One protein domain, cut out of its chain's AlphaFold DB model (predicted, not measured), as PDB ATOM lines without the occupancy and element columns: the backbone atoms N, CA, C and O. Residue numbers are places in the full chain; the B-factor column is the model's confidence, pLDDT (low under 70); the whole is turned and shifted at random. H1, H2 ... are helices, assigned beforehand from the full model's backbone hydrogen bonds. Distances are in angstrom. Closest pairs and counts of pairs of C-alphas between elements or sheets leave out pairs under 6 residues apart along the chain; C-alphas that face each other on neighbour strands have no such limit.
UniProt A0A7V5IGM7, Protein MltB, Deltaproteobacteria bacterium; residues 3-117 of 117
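Overview. This is residues 3 to 117 of the 117 residues of the protein "Protein MltB" of Deltaproteobacteria bacterium (UniProt A0A7V5IGM7). Long H1 makes one end, short H2 packs on it, H3 lies near the middle, and H4 and H5 form a V beyond it. Residues 108 to 117, of which 108 to 115 belong to H5, stick out. The printed part has 115 residues, class all helix, with five helices, H1 to H5 in chain order, and no named strand; it is compact, radius of gyration of the C-alphas 14.8 A, spanning 39 by 35 by 22 A.

Along the chain. H1, residues 3 to 20, measures 25.8 A from C-alpha 3 at (197.114, 172.122, 219.217). H2 is residues 43 to 49, H3 64 to 77 (19.8 A), H4 86 to 96, and H5 100 to 115, 22.3 A, ending at (154.518, 169.606, 225.935).

Arrangement. H1 touches H2 with residues 9 to 17 alone, C-alphas of Phe 14 and Pro 43 closest at 5.0 A, at a steep tilt of 60 degrees. H2 touches H3 at Tyr 49 and Phe 74, C-alphas 5.4 A apart. H4 touches H5 at Leu 93 and Val 103, C-alphas 5.7 A apart. H1 and H3 are apart. Every O i to N i+4 pair is within hydrogen-bond range in H1, H3, H4 and H5; in H2, 2 of 3.

Size, cuts and confidence. The farthest C-alphas, Ser 4 and Arg 117, are 47.3 A apart. The printed part has no cut. The links H1 to H2 and H2 to H3 are long. Confidence is under 70 for 18 residues, between 96 and 117.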
ATOM      1  N   ARG A   3     198.101 171.181 219.770       77.25
ATOM      2  CA  ARG A   3     197.114 172.122 219.217       77.25
ATOM      3  C   ARG A   3     197.219 172.257 217.696       77.25
ATOM      4  O   ARG A   3     196.191 172.224 217.033       77.25
ATOM      5  N   SER A   4     198.430 172.359 217.141       84.31
ATOM      6  CA  SER A   4     198.618 172.468 215.686       84.31
ATOM      7  C   SER A   4     198.226 171.181 214.953       84.31
ATOM      8  O   SER A   4     197.626 171.240 213.889       84.31
ATOM      9  N   GLU A   5     198.501 170.015 215.541       89.81
ATOM     10  CA  GLU A   5     198.100 168.717 214.974       89.81
ATOM     11  C   GLU A   5     196.584 168.503 214.993       89.81
ATOM     12  O   GLU A   5     196.025 167.923 214.063       89.81
ATOM     13  N   ARG A   6     195.900 168.958 216.051       88.00
ATOM     14  CA  ARG A   6     194.434 168.930 216.103       88.00
ATOM     15  C   ARG A   6     193.837 169.882 215.069       88.00
ATOM     16  O   ARG A   6     193.012 169.442 214.284       88.00
ATOM     17  N   GLY A   7     194.306 171.129 215.021       90.75
ATOM     18  CA  GLY A   7     193.824 172.108 214.043       90.75
ATOM     19  C   GLY A   7     194.007 171.637 212.598       90.75
ATOM     20  O   GLY A   7     193.110 171.796 211.783       90.75
ATOM     21  N   TYR A   8     195.127 170.977 212.291       93.06
ATOM     22  CA  TYR A   8     195.355 170.405 210.965       93.06
ATOM     23  C   TYR A   8     194.384 169.267 210.613       93.06
ATOM     24  O   TYR A   8     193.962 169.163 209.464       93.06
ATOM     25  N   ARG A   9     194.018 168.417 211.583       93.75
ATOM     26  CA  ARG A   9     193.005 167.371 211.372       93.75
ATOM     27  C   ARG A   9     191.623 167.966 211.132       93.75
ATOM     28  O   ARG A   9     191.012 167.631 210.130       93.75
ATOM     29  N   GLU A  10     191.202 168.916 211.962       95.00
ATOM     30  CA  GLU A  10     189.913 169.598 211.779       95.00
ATOM     31  C   GLU A  10     189.840 170.330 210.435       95.00
ATOM     32  O   GLU A  10     188.817 170.287 209.762       95.00
ATOM     33  N   LEU A  11     190.939 170.943 209.984       94.69
ATOM     34  CA  LEU A  11     190.990 171.581 208.667       94.69
ATOM     35  C   LEU A  11     190.833 170.567 207.522       94.69
ATOM     36  O   LEU A  11     190.172 170.861 206.530       94.69
ATOM     37  N   LYS A  12     191.427 169.374 207.641       95.50
ATOM     38  CA  LYS A  12     191.229 168.297 206.660       95.50
ATOM     39  C   LYS A  12     189.789 167.814 206.637       95.50
ATOM     40  O   LYS A  12     189.220 167.679 205.559       95.50
ATOM     41  N   ASP A  13     189.212 167.580 207.808       95.38
ATOM     42  CA  ASP A  13     187.827 167.132 207.926       95.38
ATOM     43  C   ASP A  13     186.864 168.199 207.384       95.38
ATOM     44  O   ASP A  13     185.879 167.864 206.730       95.38
ATOM     45  N   PHE A  14     187.202 169.483 207.543       95.56
ATOM     46  CA  PHE A  14     186.472 170.594 206.937       95.56
ATOM     47  C   PHE A  14     186.510 170.554 205.407       95.56
ATOM     48  O   PHE A  14     185.460 170.662 204.778       95.56
ATOM     49  N   PHE A  15     187.685 170.356 204.800       95.75
ATOM     50  CA  PHE A  15     187.781 170.236 203.343       95.75
ATOM     51  C   PHE A  15     187.002 169.026 202.814       95.75
ATOM     52  O   PHE A  15     186.235 169.163 201.865       95.75
ATOM     53  N   SER A  16     187.099 167.877 203.486       94.12
ATOM     54  CA  SER A  16     186.290 166.698 203.154       94.12
ATOM     55  C   SER A  16     184.786 166.986 203.236       94.12
ATOM     56  O   SER A  16     184.015 166.532 202.390       94.12
ATOM     57  N   TYR A  17     184.357 167.745 204.250       94.38
ATOM     58  CA  TYR A  17     182.965 168.146 204.431       94.38
ATOM     59  C   TYR A  17     182.465 169.026 203.278       94.38
ATOM     60  O   TYR A  17     181.423 168.724 202.695       94.38
ATOM     61  N   VAL A  18     183.193 170.085 202.917       94.94
ATOM     62  CA  VAL A  18     182.750 171.001 201.852       94.94
ATOM     63  C   VAL A  18     182.813 170.356 200.470       94.94
ATOM     64  O   VAL A  18     181.918 170.588 199.662       94.94
ATOM     65  N   GLU A  19     183.794 169.484 200.210       93.75
ATOM     66  CA  GLU A  19     183.882 168.725 198.958       93.75
ATOM     67  C   GLU A  19     182.696 167.770 198.801       93.75
ATOM     68  O   GLU A  19     182.018 167.791 197.771       93.75
ATOM     69  N   LYS A  20     182.393 166.974 199.839       90.94
ATOM     70  CA  LYS A  20     181.271 166.020 199.825       90.94
ATOM     71  C   LYS A  20     179.933 166.712 199.565       90.94
ATOM     72  O   LYS A  20     179.101 166.174 198.844       90.94
ATOM     73  N   ASN A  21     179.745 167.899 200.138       90.94
ATOM     74  CA  ASN A  21     178.494 168.650 200.056       90.94
ATOM     75  C   ASN A  21     178.470 169.689 198.927       90.94
ATOM     76  O   ASN A  21     177.491 170.423 198.801       90.94
ATOM     77  N   GLN A  22     179.523 169.755 198.100       92.19
ATOM     78  CA  GLN A  22     179.663 170.715 196.999       92.19
ATOM     79  C   GLN A  22     179.406 172.162 197.461       92.19
ATOM     80  O   GLN A  22     178.610 172.892 196.862       92.19
ATOM     81  N   LEU A  23     180.039 172.537 198.574       90.12
ATOM     82  CA  LEU A  23     179.941 173.854 199.200       90.12
ATOM     83  C   LEU A  23     181.187 174.681 198.883       90.12
ATOM     84  O   LEU A  23     182.284 174.141 198.732       90.12
ATOM     85  N   ASP A  24     181.032 176.003 198.829       91.94
ATOM     86  CA  ASP A  24     182.180 176.904 198.799       91.94
ATOM     87  C   ASP A  24     182.830 176.938 200.198       91.94
ATOM     88  O   ASP A  24     182.181 177.354 201.162       91.94
ATOM     89  N   PRO A  25     184.104 176.530 200.361       91.81
ATOM     90  CA  PRO A  25     184.785 176.607 201.652       91.81
ATOM     91  C   PRO A  25     184.790 178.016 202.249       91.81
ATOM     92  O   PRO A  25     184.806 178.156 203.470       91.81
ATOM     93  N   LEU A  26     184.765 179.064 201.420       93.56
ATOM     94  CA  LEU A  26     184.779 180.449 201.886       93.56
ATOM     95  C   LEU A  26     183.399 180.947 202.331       93.56
ATOM     96  O   LEU A  26     183.318 181.977 203.004       93.56
ATOM     97  N   SER A  27     182.318 180.232 201.997       91.38
ATOM     98  CA  SER A  27     180.967 180.594 202.435       91.38
ATOM     99  C   SER A  27     180.615 180.048 203.819       91.38
ATOM    100  O   SER A  27     179.669 180.533 204.442       91.38
ATOM    101  N   ILE A  28     181.355 179.052 204.317       92.69
ATOM    102  CA  ILE A  28     181.076 178.432 205.614       92.69
ATOM    103  C   ILE A  28     181.556 179.333 206.748       92.69
ATOM    104  O   ILE A  28     182.739 179.645 206.881       92.69
ATOM    105  N   LYS A  29     180.615 179.734 207.602       90.06
ATOM    106  CA  LYS A  29     180.899 180.500 208.817       90.06
ATOM    107  C   LYS A  29     181.118 179.546 209.988       90.06
ATOM    108  O   LYS A  29     180.426 178.542 210.111       90.06
ATOM    109  N   GLY A  30     182.040 179.885 210.879       89.31
ATOM    110  CA  GLY A  30     182.263 179.110 212.094       89.31
ATOM    111  C   GLY A  30     182.663 179.974 213.279       89.31
ATOM    112  O   GLY A  30     182.872 181.182 213.143       89.31
ATOM    113  N   SER A  31     182.757 179.351 214.454       88.75
ATOM    114  CA  SER A  31     183.318 179.995 215.644       88.75
ATOM    115  C   SER A  31     184.819 180.266 215.479       88.75
ATOM    116  O   SER A  31     185.457 179.792 214.538       88.75
ATOM    117  N   VAL A  32     185.411 180.991 216.434       87.25
ATOM    118  CA  VAL A  32     186.869 181.224 216.490       87.25
ATOM    119  C   VAL A  32     187.649 179.901 216.543       87.25
ATOM    120  O   VAL A  32     188.761 179.802 216.033       87.25
ATOM    121  N   GLU A  33     187.049 178.872 217.132       87.12
ATOM    122  CA  GLU A  33     187.583 177.519 217.254       87.12
ATOM    123  C   GLU A  33     187.272 176.627 216.044       87.12
ATOM    124  O   GLU A  33     187.800 175.520 215.978       87.12
ATOM    125  N   GLY A  34     186.459 177.093 215.090       90.56
ATOM    126  CA  GLY A  34     186.095 176.349 213.881       90.56
ATOM    127  C   GLY A  34     184.843 175.478 214.008       90.56
ATOM    128  O   GLY A  34     184.646 174.599 213.174       90.56
ATOM    129  N   ALA A  35     183.999 175.698 215.019       91.69
ATOM    130  CA  ALA A  35     182.703 175.024 215.127       91.69
ATOM    131  C   ALA A  35     181.709 175.566 214.082       91.69
ATOM    132  O   ALA A  35     181.674 176.774 213.856       91.69
ATOM    133  N   ILE A  36     180.909 174.695 213.466       92.62
ATOM    134  CA  ILE A  36     180.051 175.003 212.310       92.62
ATOM    135  C   ILE A  36     178.570 174.783 212.647       92.62
ATOM    136  O   ILE A  36     178.197 173.783 213.269       92.62
ATOM    137  N   GLY A  37     177.735 175.703 212.154       90.75
ATOM    138  CA  GLY A  37     176.278 175.577 212.114       90.75
ATOM    139  C   GLY A  37     175.572 175.713 213.463       90.75
ATOM    140  O   GLY A  37     176.180 175.969 214.501       90.75
ATOM    141  N   ILE A  38     174.257 175.488 213.438       87.38
ATOM    142  CA  ILE A  38     173.382 175.466 214.620       87.38
ATOM    143  C   ILE A  38     173.926 174.553 215.736       87.38
ATOM    144  O   ILE A  38     173.921 174.975 216.896       87.38
ATOM    145  N   PRO A  39     174.432 173.333 215.452       85.44
ATOM    146  CA  PRO A  39     174.847 172.433 216.518       85.44
ATOM    147  C   PRO A  39     176.276 172.703 217.021       85.44
ATOM    148  O   PRO A  39     176.743 172.014 217.933       85.44
ATOM    149  N   GLN A  40     176.985 173.686 216.446       88.88
ATOM    150  CA  GLN A  40     178.378 174.009 216.767       88.88
ATOM    151  C   GLN A  40     179.301 172.780 216.653       88.88
ATOM    152  O   GLN A  40     180.105 172.502 217.546       88.88
ATOM    153  N   PHE A  41     179.177 172.024 215.558       90.12
ATOM    154  CA  PHE A  41     179.986 170.825 215.322       90.12
ATOM    155  C   PHE A  41     181.397 171.222 214.895       90.12
ATOM    156  O   PHE A  41     181.574 172.015 213.973       90.12
ATOM    157  N   MET A  42     182.412 170.618 215.510       93.06
ATOM    158  CA  MET A  42     183.741 170.585 214.898       93.06
ATOM    159  C   MET A  42     183.674 169.781 213.589       93.06
ATOM    160  O   MET A  42     182.896 168.825 213.530       93.06
ATOM    161  N   PRO A  43     184.474 170.098 212.558       94.69
ATOM    162  CA  PRO A  43     184.456 169.367 211.292       94.69
ATOM    163  C   PRO A  43     184.557 167.840 211.437       94.69
ATOM    164  O   PRO A  43     183.806 167.106 210.793       94.69
ATOM    165  N   SER A  44     185.395 167.354 212.354       93.06
ATOM    166  CA  SER A  44     185.515 165.923 212.668       93.06
ATOM    167  C   SER A  44     184.216 165.286 213.194       93.06
ATOM    168  O   SER A  44     183.951 164.106 212.939       93.06
ATOM    169  N   ASN A  45     183.369 166.058 213.884       91.62
ATOM    170  CA  ASN A  45     182.047 165.622 214.339       91.62
ATOM    171  C   ASN A  45     181.039 165.575 213.189       91.62
ATOM    172  O   ASN A  45     180.167 164.711 213.196       91.62
ATOM    173  N   ILE A  46     181.155 166.457 212.191       93.38
ATOM    174  CA  ILE A  46     180.267 166.438 211.017       93.38
ATOM    175  C   ILE A  46     180.412 165.116 210.273       93.38
ATOM    176  O   ILE A  46     179.418 164.509 209.887       93.38
ATOM    177  N   PHE A  47     181.641 164.618 210.140       89.44
ATOM    178  CA  PHE A  47     181.886 163.326 209.509       89.44
ATOM    179  C   PHE A  47     181.250 162.153 210.273       89.44
ATOM    180  O   PHE A  47     180.752 161.214 209.659       89.44
ATOM    181  N   GLN A  48     181.275 162.197 211.606       89.81
ATOM    182  CA  GLN A  48     180.781 161.102 212.445       89.81
ATOM    183  C   GLN A  48     179.269 161.136 212.657       89.81
ATOM    184  O   GLN A  48     178.654 160.082 212.800       89.81
ATOM    185  N   TYR A  49     178.688 162.333 212.721       90.62
ATOM    186  CA  TYR A  49     177.335 162.517 213.232       90.62
ATOM    187  C   TYR A  49     176.429 163.360 212.339       90.62
ATOM    188  O   TYR A  49     175.226 163.372 212.582       90.62
ATOM    189  N   GLY A  50     176.969 164.042 211.326       91.94
ATOM    190  CA  GLY A  50     176.176 164.822 210.382       91.94
ATOM    191  C   GLY A  50     175.170 163.944 209.638       91.94
ATOM    192  O   GLY A  50     175.538 162.892 209.112       91.94
ATOM    193  N   GLN A  51     173.915 164.380 209.608       93.44
ATOM    194  CA  GLN A  51     172.809 163.718 208.922       93.44
ATOM    195  C   GLN A  51     172.180 164.674 207.913       93.44
ATOM    196  O   GLN A  51     171.943 165.835 208.235       93.44
ATOM    197  N   ASP A  52     171.904 164.142 206.725       94.44
ATOM    198  CA  ASP A  52     171.022 164.739 205.722       94.44
ATOM    199  C   ASP A  52     169.583 164.458 206.178       94.44
ATOM    200  O   ASP A  52     169.088 163.330 206.076       94.44
ATOM    201  N   GLY A  53     168.987 165.437 206.853       86.94
ATOM    202  CA  GLY A  53     167.699 165.299 207.520       86.94
ATOM    203  C   GLY A  53     166.521 165.592 206.598       86.94
ATOM    204  O   GLY A  53     165.437 165.049 206.821       86.94
ATOM    205  N   ASP A  54     166.711 166.446 205.590       89.56
ATOM    206  CA  ASP A  54     165.678 166.780 204.604       89.56
ATOM    207  C   ASP A  54     165.766 165.978 203.291       89.56
ATOM    208  O   ASP A  54     164.806 165.971 202.513       89.56
ATOM    209  N   GLY A  55     166.830 165.194 203.105       94.06
ATOM    210  CA  GLY A  55     166.994 164.224 202.025       94.06
ATOM    211  C   GLY A  55     167.464 164.835 200.706       94.06
ATOM    212  O   GLY A  55     167.233 164.233 199.651       94.06
ATOM    213  N   ASP A  56     168.076 166.022 200.731       93.88
ATOM    214  CA  ASP A  56     168.535 166.731 199.533       93.88
ATOM    215  C   ASP A  56     169.904 166.243 199.004       93.88
ATOM    216  O   ASP A  56     170.358 166.654 197.926       93.88
ATOM    217  N   GLY A  57     170.537 165.308 199.720       93.31
ATOM    218  CA  GLY A  57     171.837 164.727 199.403       93.31
ATOM    219  C   GLY A  57     173.022 165.495 199.991       93.31
ATOM    220  O   GLY A  57     174.171 165.154 199.675       93.31
ATOM    221  N   ARG A  58     172.781 166.522 200.813       94.12
ATOM    222  CA  ARG A  58     173.791 167.347 201.478       94.12
ATOM    223  C   ARG A  58     173.555 167.351 202.990       94.12
ATOM    224  O   ARG A  58     172.538 166.923 203.500       94.12
ATOM    225  N   ILE A  59     174.580 167.767 203.720       95.06
ATOM    226  CA  ILE A  59     174.533 168.022 205.157       95.06
ATOM    227  C   ILE A  59     174.800 169.514 205.329       95.06
ATOM    228  O   ILE A  59     175.958 169.952 205.340       95.06
ATOM    229  N   ASP A  60     173.743 170.305 205.450       94.00
ATOM    230  CA  ASP A  60     173.797 171.731 205.747       94.00
ATOM    231  C   ASP A  60     173.457 171.980 207.222       94.00
ATOM    232  O   ASP A  60     172.304 172.098 207.619       94.00
ATOM    233  N   LEU A  61     174.477 172.151 208.065       92.12
ATOM    234  CA  LEU A  61     174.270 172.393 209.499       92.12
ATOM    235  C   LEU A  61     173.688 173.783 209.833       92.12
ATOM    236  O   LEU A  61     173.493 174.093 211.013       92.12
ATOM    237  N   PHE A  62     173.436 174.633 208.833       91.12
ATOM    238  CA  PHE A  62     172.651 175.862 208.979       91.12
ATOM    239  C   PHE A  62     171.161 175.645 208.680       91.12
ATOM    240  O   PHE A  62     170.336 176.465 209.093       91.12
ATOM    241  N   ASN A  63     170.805 174.540 208.019       90.12
ATOM    242  CA  ASN A  63     169.435 174.064 207.894       90.12
ATOM    243  C   ASN A  63     168.986 173.449 209.229       90.12
ATOM    244  O   ASN A  63     169.704 172.679 209.869       90.12
ATOM    245  N   HIS A  64     167.785 173.813 209.679       83.81
ATOM    246  CA  HIS A  64     167.257 173.339 210.958       83.81
ATOM    247  C   HIS A  64     167.008 171.829 210.953       83.81
ATOM    248  O   HIS A  64     167.254 171.184 211.969       83.81
ATOM    249  N   THR A  65     166.544 171.265 209.838       84.56
ATOM    250  CA  THR A  65     166.243 169.836 209.716       84.56
ATOM    251  C   THR A  65     167.518 169.013 209.869       84.56
ATOM    252  O   THR A  65     167.608 168.193 210.782       84.56
ATOM    253  N   ASP A  66     168.549 169.304 209.077       90.50
ATOM    254  CA  ASP A  66     169.853 168.634 209.158       90.50
ATOM    255  C   ASP A  66     170.509 168.811 210.523       90.50
ATOM    256  O   ASP A  66     171.036 167.854 211.096       90.50
ATOM    257  N   ALA A  67     170.442 170.016 211.097       88.19
ATOM    258  CA  ALA A  67     170.953 170.267 212.437       88.19
ATOM    259  C   ALA A  67     170.238 169.408 213.494       88.19
ATOM    260  O   ALA A  67     170.906 168.785 214.320       88.19
ATOM    261  N   ILE A  68     168.903 169.331 213.461       82.00
ATOM    262  CA  ILE A  68     168.107 168.525 214.399       82.00
ATOM    263  C   ILE A  68     168.446 167.042 214.256       82.00
ATOM    264  O   ILE A  68     168.714 166.383 215.263       82.00
ATOM    265  N   PHE A  69     168.482 166.514 213.031       84.94
ATOM    266  CA  PHE A  69     168.808 165.107 212.790       84.94
ATOM    267  C   PHE A  69     170.253 164.778 213.190       84.94
ATOM    268  O   PHE A  69     170.497 163.743 213.815       84.94
ATOM    269  N   SER A  70     171.200 165.680 212.927       89.25
ATOM    270  CA  SER A  70     172.602 165.534 213.342       89.25
ATOM    271  C   SER A  70     172.754 165.531 214.867       89.25
ATOM    272  O   SER A  70     173.480 164.703 215.421       89.25
ATOM    273  N   ILE A  71     172.039 166.418 215.570       85.06
ATOM    274  CA  ILE A  71     171.995 166.435 217.041       85.06
ATOM    275  C   ILE A  71     171.364 165.143 217.565       85.06
ATOM    276  O   ILE A  71     171.920 164.518 218.466       85.06
ATOM    277  N   ALA A  72     170.234 164.707 217.004       81.62
ATOM    278  CA  ALA A  72     169.546 163.494 217.438       81.62
ATOM    279  C   ALA A  72     170.435 162.251 217.284       81.62
ATOM    280  O   ALA A  72     170.572 161.464 218.224       81.62
ATOM    281  N   TYR A  73     171.103 162.109 216.137       85.44
ATOM    282  CA  TYR A  73     172.029 161.007 215.891       85.44
ATOM    283  C   TYR A  73     173.241 161.054 216.830       85.44
ATOM    284  O   TYR A  73     173.631 160.031 217.398       85.44
ATOM    285  N   PHE A  74     173.796 162.247 217.069       85.56
ATOM    286  CA  PHE A  74     174.851 162.440 218.061       85.56
ATOM    287  C   PHE A  74     174.409 161.976 219.458       85.56
ATOM    288  O   PHE A  74     175.120 161.205 220.107       85.56
ATOM    289  N   LEU A  75     173.234 162.406 219.924       82.00
ATOM    290  CA  LEU A  75     172.702 162.043 221.240       82.00
ATOM    291  C   LEU A  75     172.473 160.533 221.359       82.00
ATOM    292  O   LEU A  75     172.860 159.925 222.362       82.00
ATOM    293  N   HIS A  76     171.910 159.916 220.319       80.25
ATOM    294  CA  HIS A  76     171.713 158.472 220.257       80.25
ATOM    295  C   HIS A  76     173.051 157.719 220.368       80.25
ATOM    296  O   HIS A  76     173.200 156.838 221.221       80.25
ATOM    297  N   ALA A  77     174.074 158.135 219.609       83.81
ATOM    298  CA  ALA A  77     175.422 157.559 219.670       83.81
ATOM    299  C   ALA A  77     176.080 157.690 221.061       83.81
ATOM    300  O   ALA A  77     176.927 156.876 221.433       83.81
ATOM    301  N   HIS A  78     175.660 158.675 221.859       81.00
ATOM    302  CA  HIS A  78     176.154 158.919 223.216       81.00
ATOM    303  C   HIS A  78     175.264 158.328 224.317       81.00
ATOM    304  O   HIS A  78     175.427 158.667 225.488       81.00
ATOM    305  N   ASN A  79     174.387 157.380 223.968       82.44
ATOM    306  CA  ASN A  79     173.502 156.677 224.897       82.44
ATOM    307  C   ASN A  79     172.531 157.602 225.650       82.44
ATOM    308  O   ASN A  79     172.182 157.310 226.793       82.44
ATOM    309  N   TRP A  80     172.064 158.683 225.017       80.19
ATOM    310  CA  TRP A  80     171.053 159.577 225.596       80.19
ATOM    311  C   TRP A  80     169.824 158.827 226.133       80.19
ATOM    312  O   TRP A  80     169.345 159.114 227.225       80.19
ATOM    313  N   GLU A  81     169.357 157.810 225.410       79.69
ATOM    314  CA  GLU A  81     168.207 156.984 225.806       79.69
ATOM    315  C   GLU A  81     168.464 156.115 227.048       79.69
ATOM    316  O   GLU A  81     167.521 155.641 227.674       79.69
ATOM    317  N   LYS A  82     169.733 155.901 227.418       83.69
ATOM    318  CA  LYS A  82     170.118 155.132 228.611       83.69
ATOM    319  C   LYS A  82     170.346 156.016 229.837       83.69
ATOM    320  O   LYS A  82     170.646 155.476 230.901       83.69
ATOM    321  N   ALA A  83     170.244 157.339 229.697       85.38
ATOM    322  CA  ALA A  83     170.336 158.257 230.822       85.38
ATOM    323  C   ALA A  83     169.162 158.026 231.782       85.38
ATOM    324  O   ALA A  83     168.004 157.945 231.368       85.38
ATOM    325  N   ARG A  84     169.473 157.901 233.070       86.38
ATOM    326  CA  ARG A  84     168.519 157.535 234.125       86.38
ATOM    327  C   ARG A  84     167.705 158.723 234.616       86.38
ATOM    328  O   ARG A  84     166.586 158.541 235.086       86.38
ATOM    329  N   ASP A  85     168.271 159.919 234.516       87.06
ATOM    330  CA  ASP A  85     167.689 161.159 235.012       87.06
ATOM    331  C   ASP A  85     168.113 162.376 234.167       87.06
ATOM    332  O   ASP A  85     168.893 162.284 233.212       87.06
ATOM    333  N   GLU A  86     167.533 163.532 234.494       83.12
ATOM    334  CA  GLU A  86     167.823 164.821 233.855       83.12
ATOM    335  C   GLU A  86     169.293 165.236 234.002       83.12
ATOM    336  O   GLU A  86     169.853 165.834 233.082       83.12
ATOM    337  N   GLU A  87     169.937 164.899 235.120       85.25
ATOM    338  CA  GLU A  87     171.338 165.244 235.350       85.25
ATOM    339  C   GLU A  87     172.236 164.465 234.385       85.25
ATOM    340  O   GLU A  87     173.060 165.059 233.695       85.25
ATOM    341  N   GLU A  88     172.029 163.156 234.228       86.00
ATOM    342  CA  GLU A  88     172.763 162.351 233.249       86.00
ATOM    343  C   GLU A  88     172.547 162.836 231.811       86.00
ATOM    344  O   GLU A  88     173.506 162.902 231.035       86.00
ATOM    345  N   LYS A  89     171.325 163.256 231.464       83.06
ATOM    346  CA  LYS A  89     171.025 163.895 230.172       83.06
ATOM    347  C   LYS A  89     171.819 165.195 229.992       83.06
ATOM    348  O   LYS A  89     172.521 165.366 228.994       83.06
ATOM    349  N   LYS A  90     171.799 166.096 230.976       81.38
ATOM    350  CA  LYS A  90     172.580 167.346 230.948       81.38
ATOM    351  C   LYS A  90     174.086 167.090 230.877       81.38
ATOM    352  O   LYS A  90     174.788 167.802 230.162       81.38
ATOM    353  N   GLN A  91     174.587 166.037 231.522       82.44
ATOM    354  CA  GLN A  91     175.990 165.626 231.417       82.44
ATOM    355  C   GLN A  91     176.362 165.153 230.003       82.44
ATOM    356  O   GLN A  91     177.470 165.442 229.545       82.44
ATOM    357  N   VAL A  92     175.461 164.480 229.277       81.50
ATOM    358  CA  VAL A  92     175.673 164.147 227.853       81.50
ATOM    359  C   VAL A  92     175.811 165.426 227.016       81.50
ATOM    360  O   VAL A  92     176.745 165.530 226.221       81.50
ATOM    361  N   LEU A  93     174.963 166.433 227.253       78.31
ATOM    362  CA  LEU A  93     175.031 167.728 226.554       78.31
ATOM    363  C   LEU A  93     176.297 168.529 226.907       78.31
ATOM    364  O   LEU A  93     176.939 169.081 226.016       78.31
ATOM    365  N   LEU A  94     176.709 168.551 228.181       76.31
ATOM    366  CA  LEU A  94     177.912 169.260 228.647       76.31
ATOM    367  C   LEU A  94     179.220 168.636 228.152       76.31
ATOM    368  O   LEU A  94     180.207 169.343 227.927       76.31
ATOM    369  N   ARG A  95     179.255 167.306 227.993       73.81
ATOM    370  CA  ARG A  95     180.395 166.610 227.371       73.81
ATOM    371  C   ARG A  95     180.580 167.031 225.920       73.81
ATOM    372  O   ARG A  95     181.713 167.062 225.448       73.81
ATOM    373  N   TYR A  96     179.478 167.345 225.252       68.00
ATOM    374  CA  TYR A  96     179.457 167.734 223.857       68.00
ATOM    375  C   TYR A  96     179.831 169.207 223.662       68.00
ATOM    376  O   TYR A  96     180.775 169.523 222.938       68.00
ATOM    377  N   ASN A  97     179.150 170.104 224.369       67.56
ATOM    378  CA  ASN A  97     179.460 171.522 224.368       67.56
ATOM    379  C   ASN A  97     179.492 172.014 225.814       67.56
ATOM    380  O   ASN A  97     178.475 172.008 226.505       67.56
ATOM    381  N   ARG A  98     180.659 172.480 226.277       68.94
ATOM    382  CA  ARG A  98     180.839 173.043 227.632       68.94
ATOM    383  C   ARG A  98     180.197 174.432 227.795       68.94
ATOM    384  O   ARG A  98     180.711 175.270 228.527       68.94
ATOM    385  N   SER A  99     179.092 174.681 227.102       69.75
ATOM    386  CA  SER A  99     178.291 175.892 227.188       69.75
ATOM    387  C   SER A  99     176.979 175.561 227.873       69.75
ATOM    388  O   SER A  99     176.167 174.797 227.353       69.75
ATOM    389  N   THR A 100     176.746 176.186 229.022       66.38
ATOM    390  CA  THR A 100     175.454 176.128 229.710       66.38
ATOM    391  C   THR A 100     174.327 176.624 228.804       66.38
ATOM    392  O   THR A 100     173.286 175.990 228.746       66.38
ATOM    393  N   HIS A 101     174.569 177.646 227.975       61.12
ATOM    394  CA  HIS A 101     173.578 178.148 227.016       61.12
ATOM    395  C   HIS A 101     173.172 177.118 225.951       61.12
ATOM    396  O   HIS A 101     172.011 177.075 225.557       61.12
ATOM    397  N   TYR A 102     174.109 176.283 225.487       66.88
ATOM    398  CA  TYR A 102     173.794 175.206 224.542       66.88
ATOM    399  C   TYR A 102     172.918 174.140 225.208       66.88
ATOM    400  O   TYR A 102     171.911 173.714 224.646       66.88
ATOM    401  N   VAL A 103     173.282 173.746 226.432       74.69
ATOM    402  CA  VAL A 103     172.520 172.783 227.235       74.69
ATOM    403  C   VAL A 103     171.106 173.302 227.488       74.69
ATOM    404  O   VAL A 103     170.148 172.572 227.254       74.69
ATOM    405  N   ASP A 104     170.969 174.567 227.887       68.62
ATOM    406  CA  ASP A 104     169.681 175.199 228.184       68.62
ATOM    407  C   ASP A 104     168.790 175.302 226.939       68.62
ATOM    408  O   ASP A 104     167.585 175.061 227.024       68.62
ATOM    409  N   ALA A 105     169.366 175.606 225.770       64.50
ATOM    410  CA  ALA A 105     168.628 175.683 224.510       64.50
ATOM    411  C   ALA A 105     168.089 174.311 224.074       64.50
ATOM    412  O   ALA A 105     166.904 174.180 223.766       64.50
ATOM    413  N   VAL A 106     168.933 173.272 224.100       71.00
ATOM    414  CA  VAL A 106     168.528 171.899 223.753       71.00
ATOM    415  C   VAL A 106     167.512 171.354 224.759       71.00
ATOM    416  O   VAL A 106     166.540 170.699 224.378       71.00
ATOM    417  N   TRP A 107     167.698 171.657 226.044       73.88
ATOM    418  CA  TRP A 107     166.754 171.280 227.090       73.88
ATOM    419  C   TRP A 107     165.391 171.957 226.906       73.88
ATOM    420  O   TRP A 107     164.362 171.285 226.942       73.88
ATOM    421  N   SER A 108     165.373 173.261 226.616       64.62
ATOM    422  CA  SER A 108     164.137 174.016 226.360       64.62
ATOM    423  C   SER A 108     163.386 173.486 225.138       64.62
ATOM    424  O   SER A 108     162.165 173.341 225.180       64.62
ATOM    425  N   LEU A 109     164.107 173.132 224.068       60.34
ATOM    426  CA  LEU A 109     163.519 172.504 222.883       60.34
ATOM    427  C   LEU A 109     162.897 171.139 223.211       60.34
ATOM    428  O   LEU A 109     161.812 170.824 222.731       60.34
ATOM    429  N   THR A 110     163.565 170.349 224.055       67.88
ATOM    430  CA  THR A 110     163.075 169.027 224.476       67.88
ATOM    431  C   THR A 110     161.749 169.161 225.224       67.88
ATOM    432  O   THR A 110     160.787 168.478 224.886       67.88
ATOM    433  N   GLN A 111     161.663 170.099 226.174       70.56
ATOM    434  CA  GLN A 111     160.423 170.367 226.906       70.56
ATOM    435  C   GLN A 111     159.306 170.893 225.999       70.56
ATOM    436  O   GLN A 111     158.155 170.506 226.169       70.56
ATOM    437  N   ALA A 112     159.622 171.753 225.026       55.38
ATOM    438  CA  ALA A 112     158.630 172.243 224.069       55.38
ATOM    439  C   ALA A 112     158.015 171.095 223.245       55.38
ATOM    440  O   ALA A 112     156.797 171.014 223.136       55.38
ATOM    441  N   ILE A 113     158.837 170.163 222.746       55.75
ATOM    442  CA  ILE A 113     158.373 168.996 221.973       55.75
ATOM    443  C   ILE A 113     157.558 168.022 222.840       55.75
ATOM    444  O   ILE A 113     156.600 167.422 222.357       55.75
ATOM    445  N   GLU A 114     157.938 167.833 224.105       65.69
ATOM    446  CA  GLU A 114     157.198 166.975 225.040       65.69
ATOM    447  C   GLU A 114     155.846 167.577 225.447       65.69
ATOM    448  O   GLU A 114     154.890 166.828 225.616       65.69
ATOM    449  N   ASN A 115     155.753 168.904 225.569       59.22
ATOM    450  CA  ASN A 115     154.518 169.606 225.935       59.22
ATOM    451  C   ASN A 115     153.521 169.756 224.768       59.22
ATOM    452  O   ASN A 115     152.341 169.983 225.020       59.22
ATOM    453  N   ASP A 116     153.983 169.634 223.520       49.84
ATOM    454  CA  ASP A 116     153.144 169.638 222.310       49.84
ATOM    455  C   ASP A 116     152.571 168.240 221.959       49.84
ATOM    456  O   ASP A 116     151.879 168.090 220.947       49.84
ATOM    457  N   ARG A 117     152.853 167.208 222.771       44.69
ATOM    458  CA  ARG A 117     152.291 165.846 222.656       44.69
ATOM    459  C   ARG A 117     151.090 165.630 223.572       44.69
ATOM    460  O   ARG A 117     150.171 164.908 223.124       44.69
TER     461      ARG A 117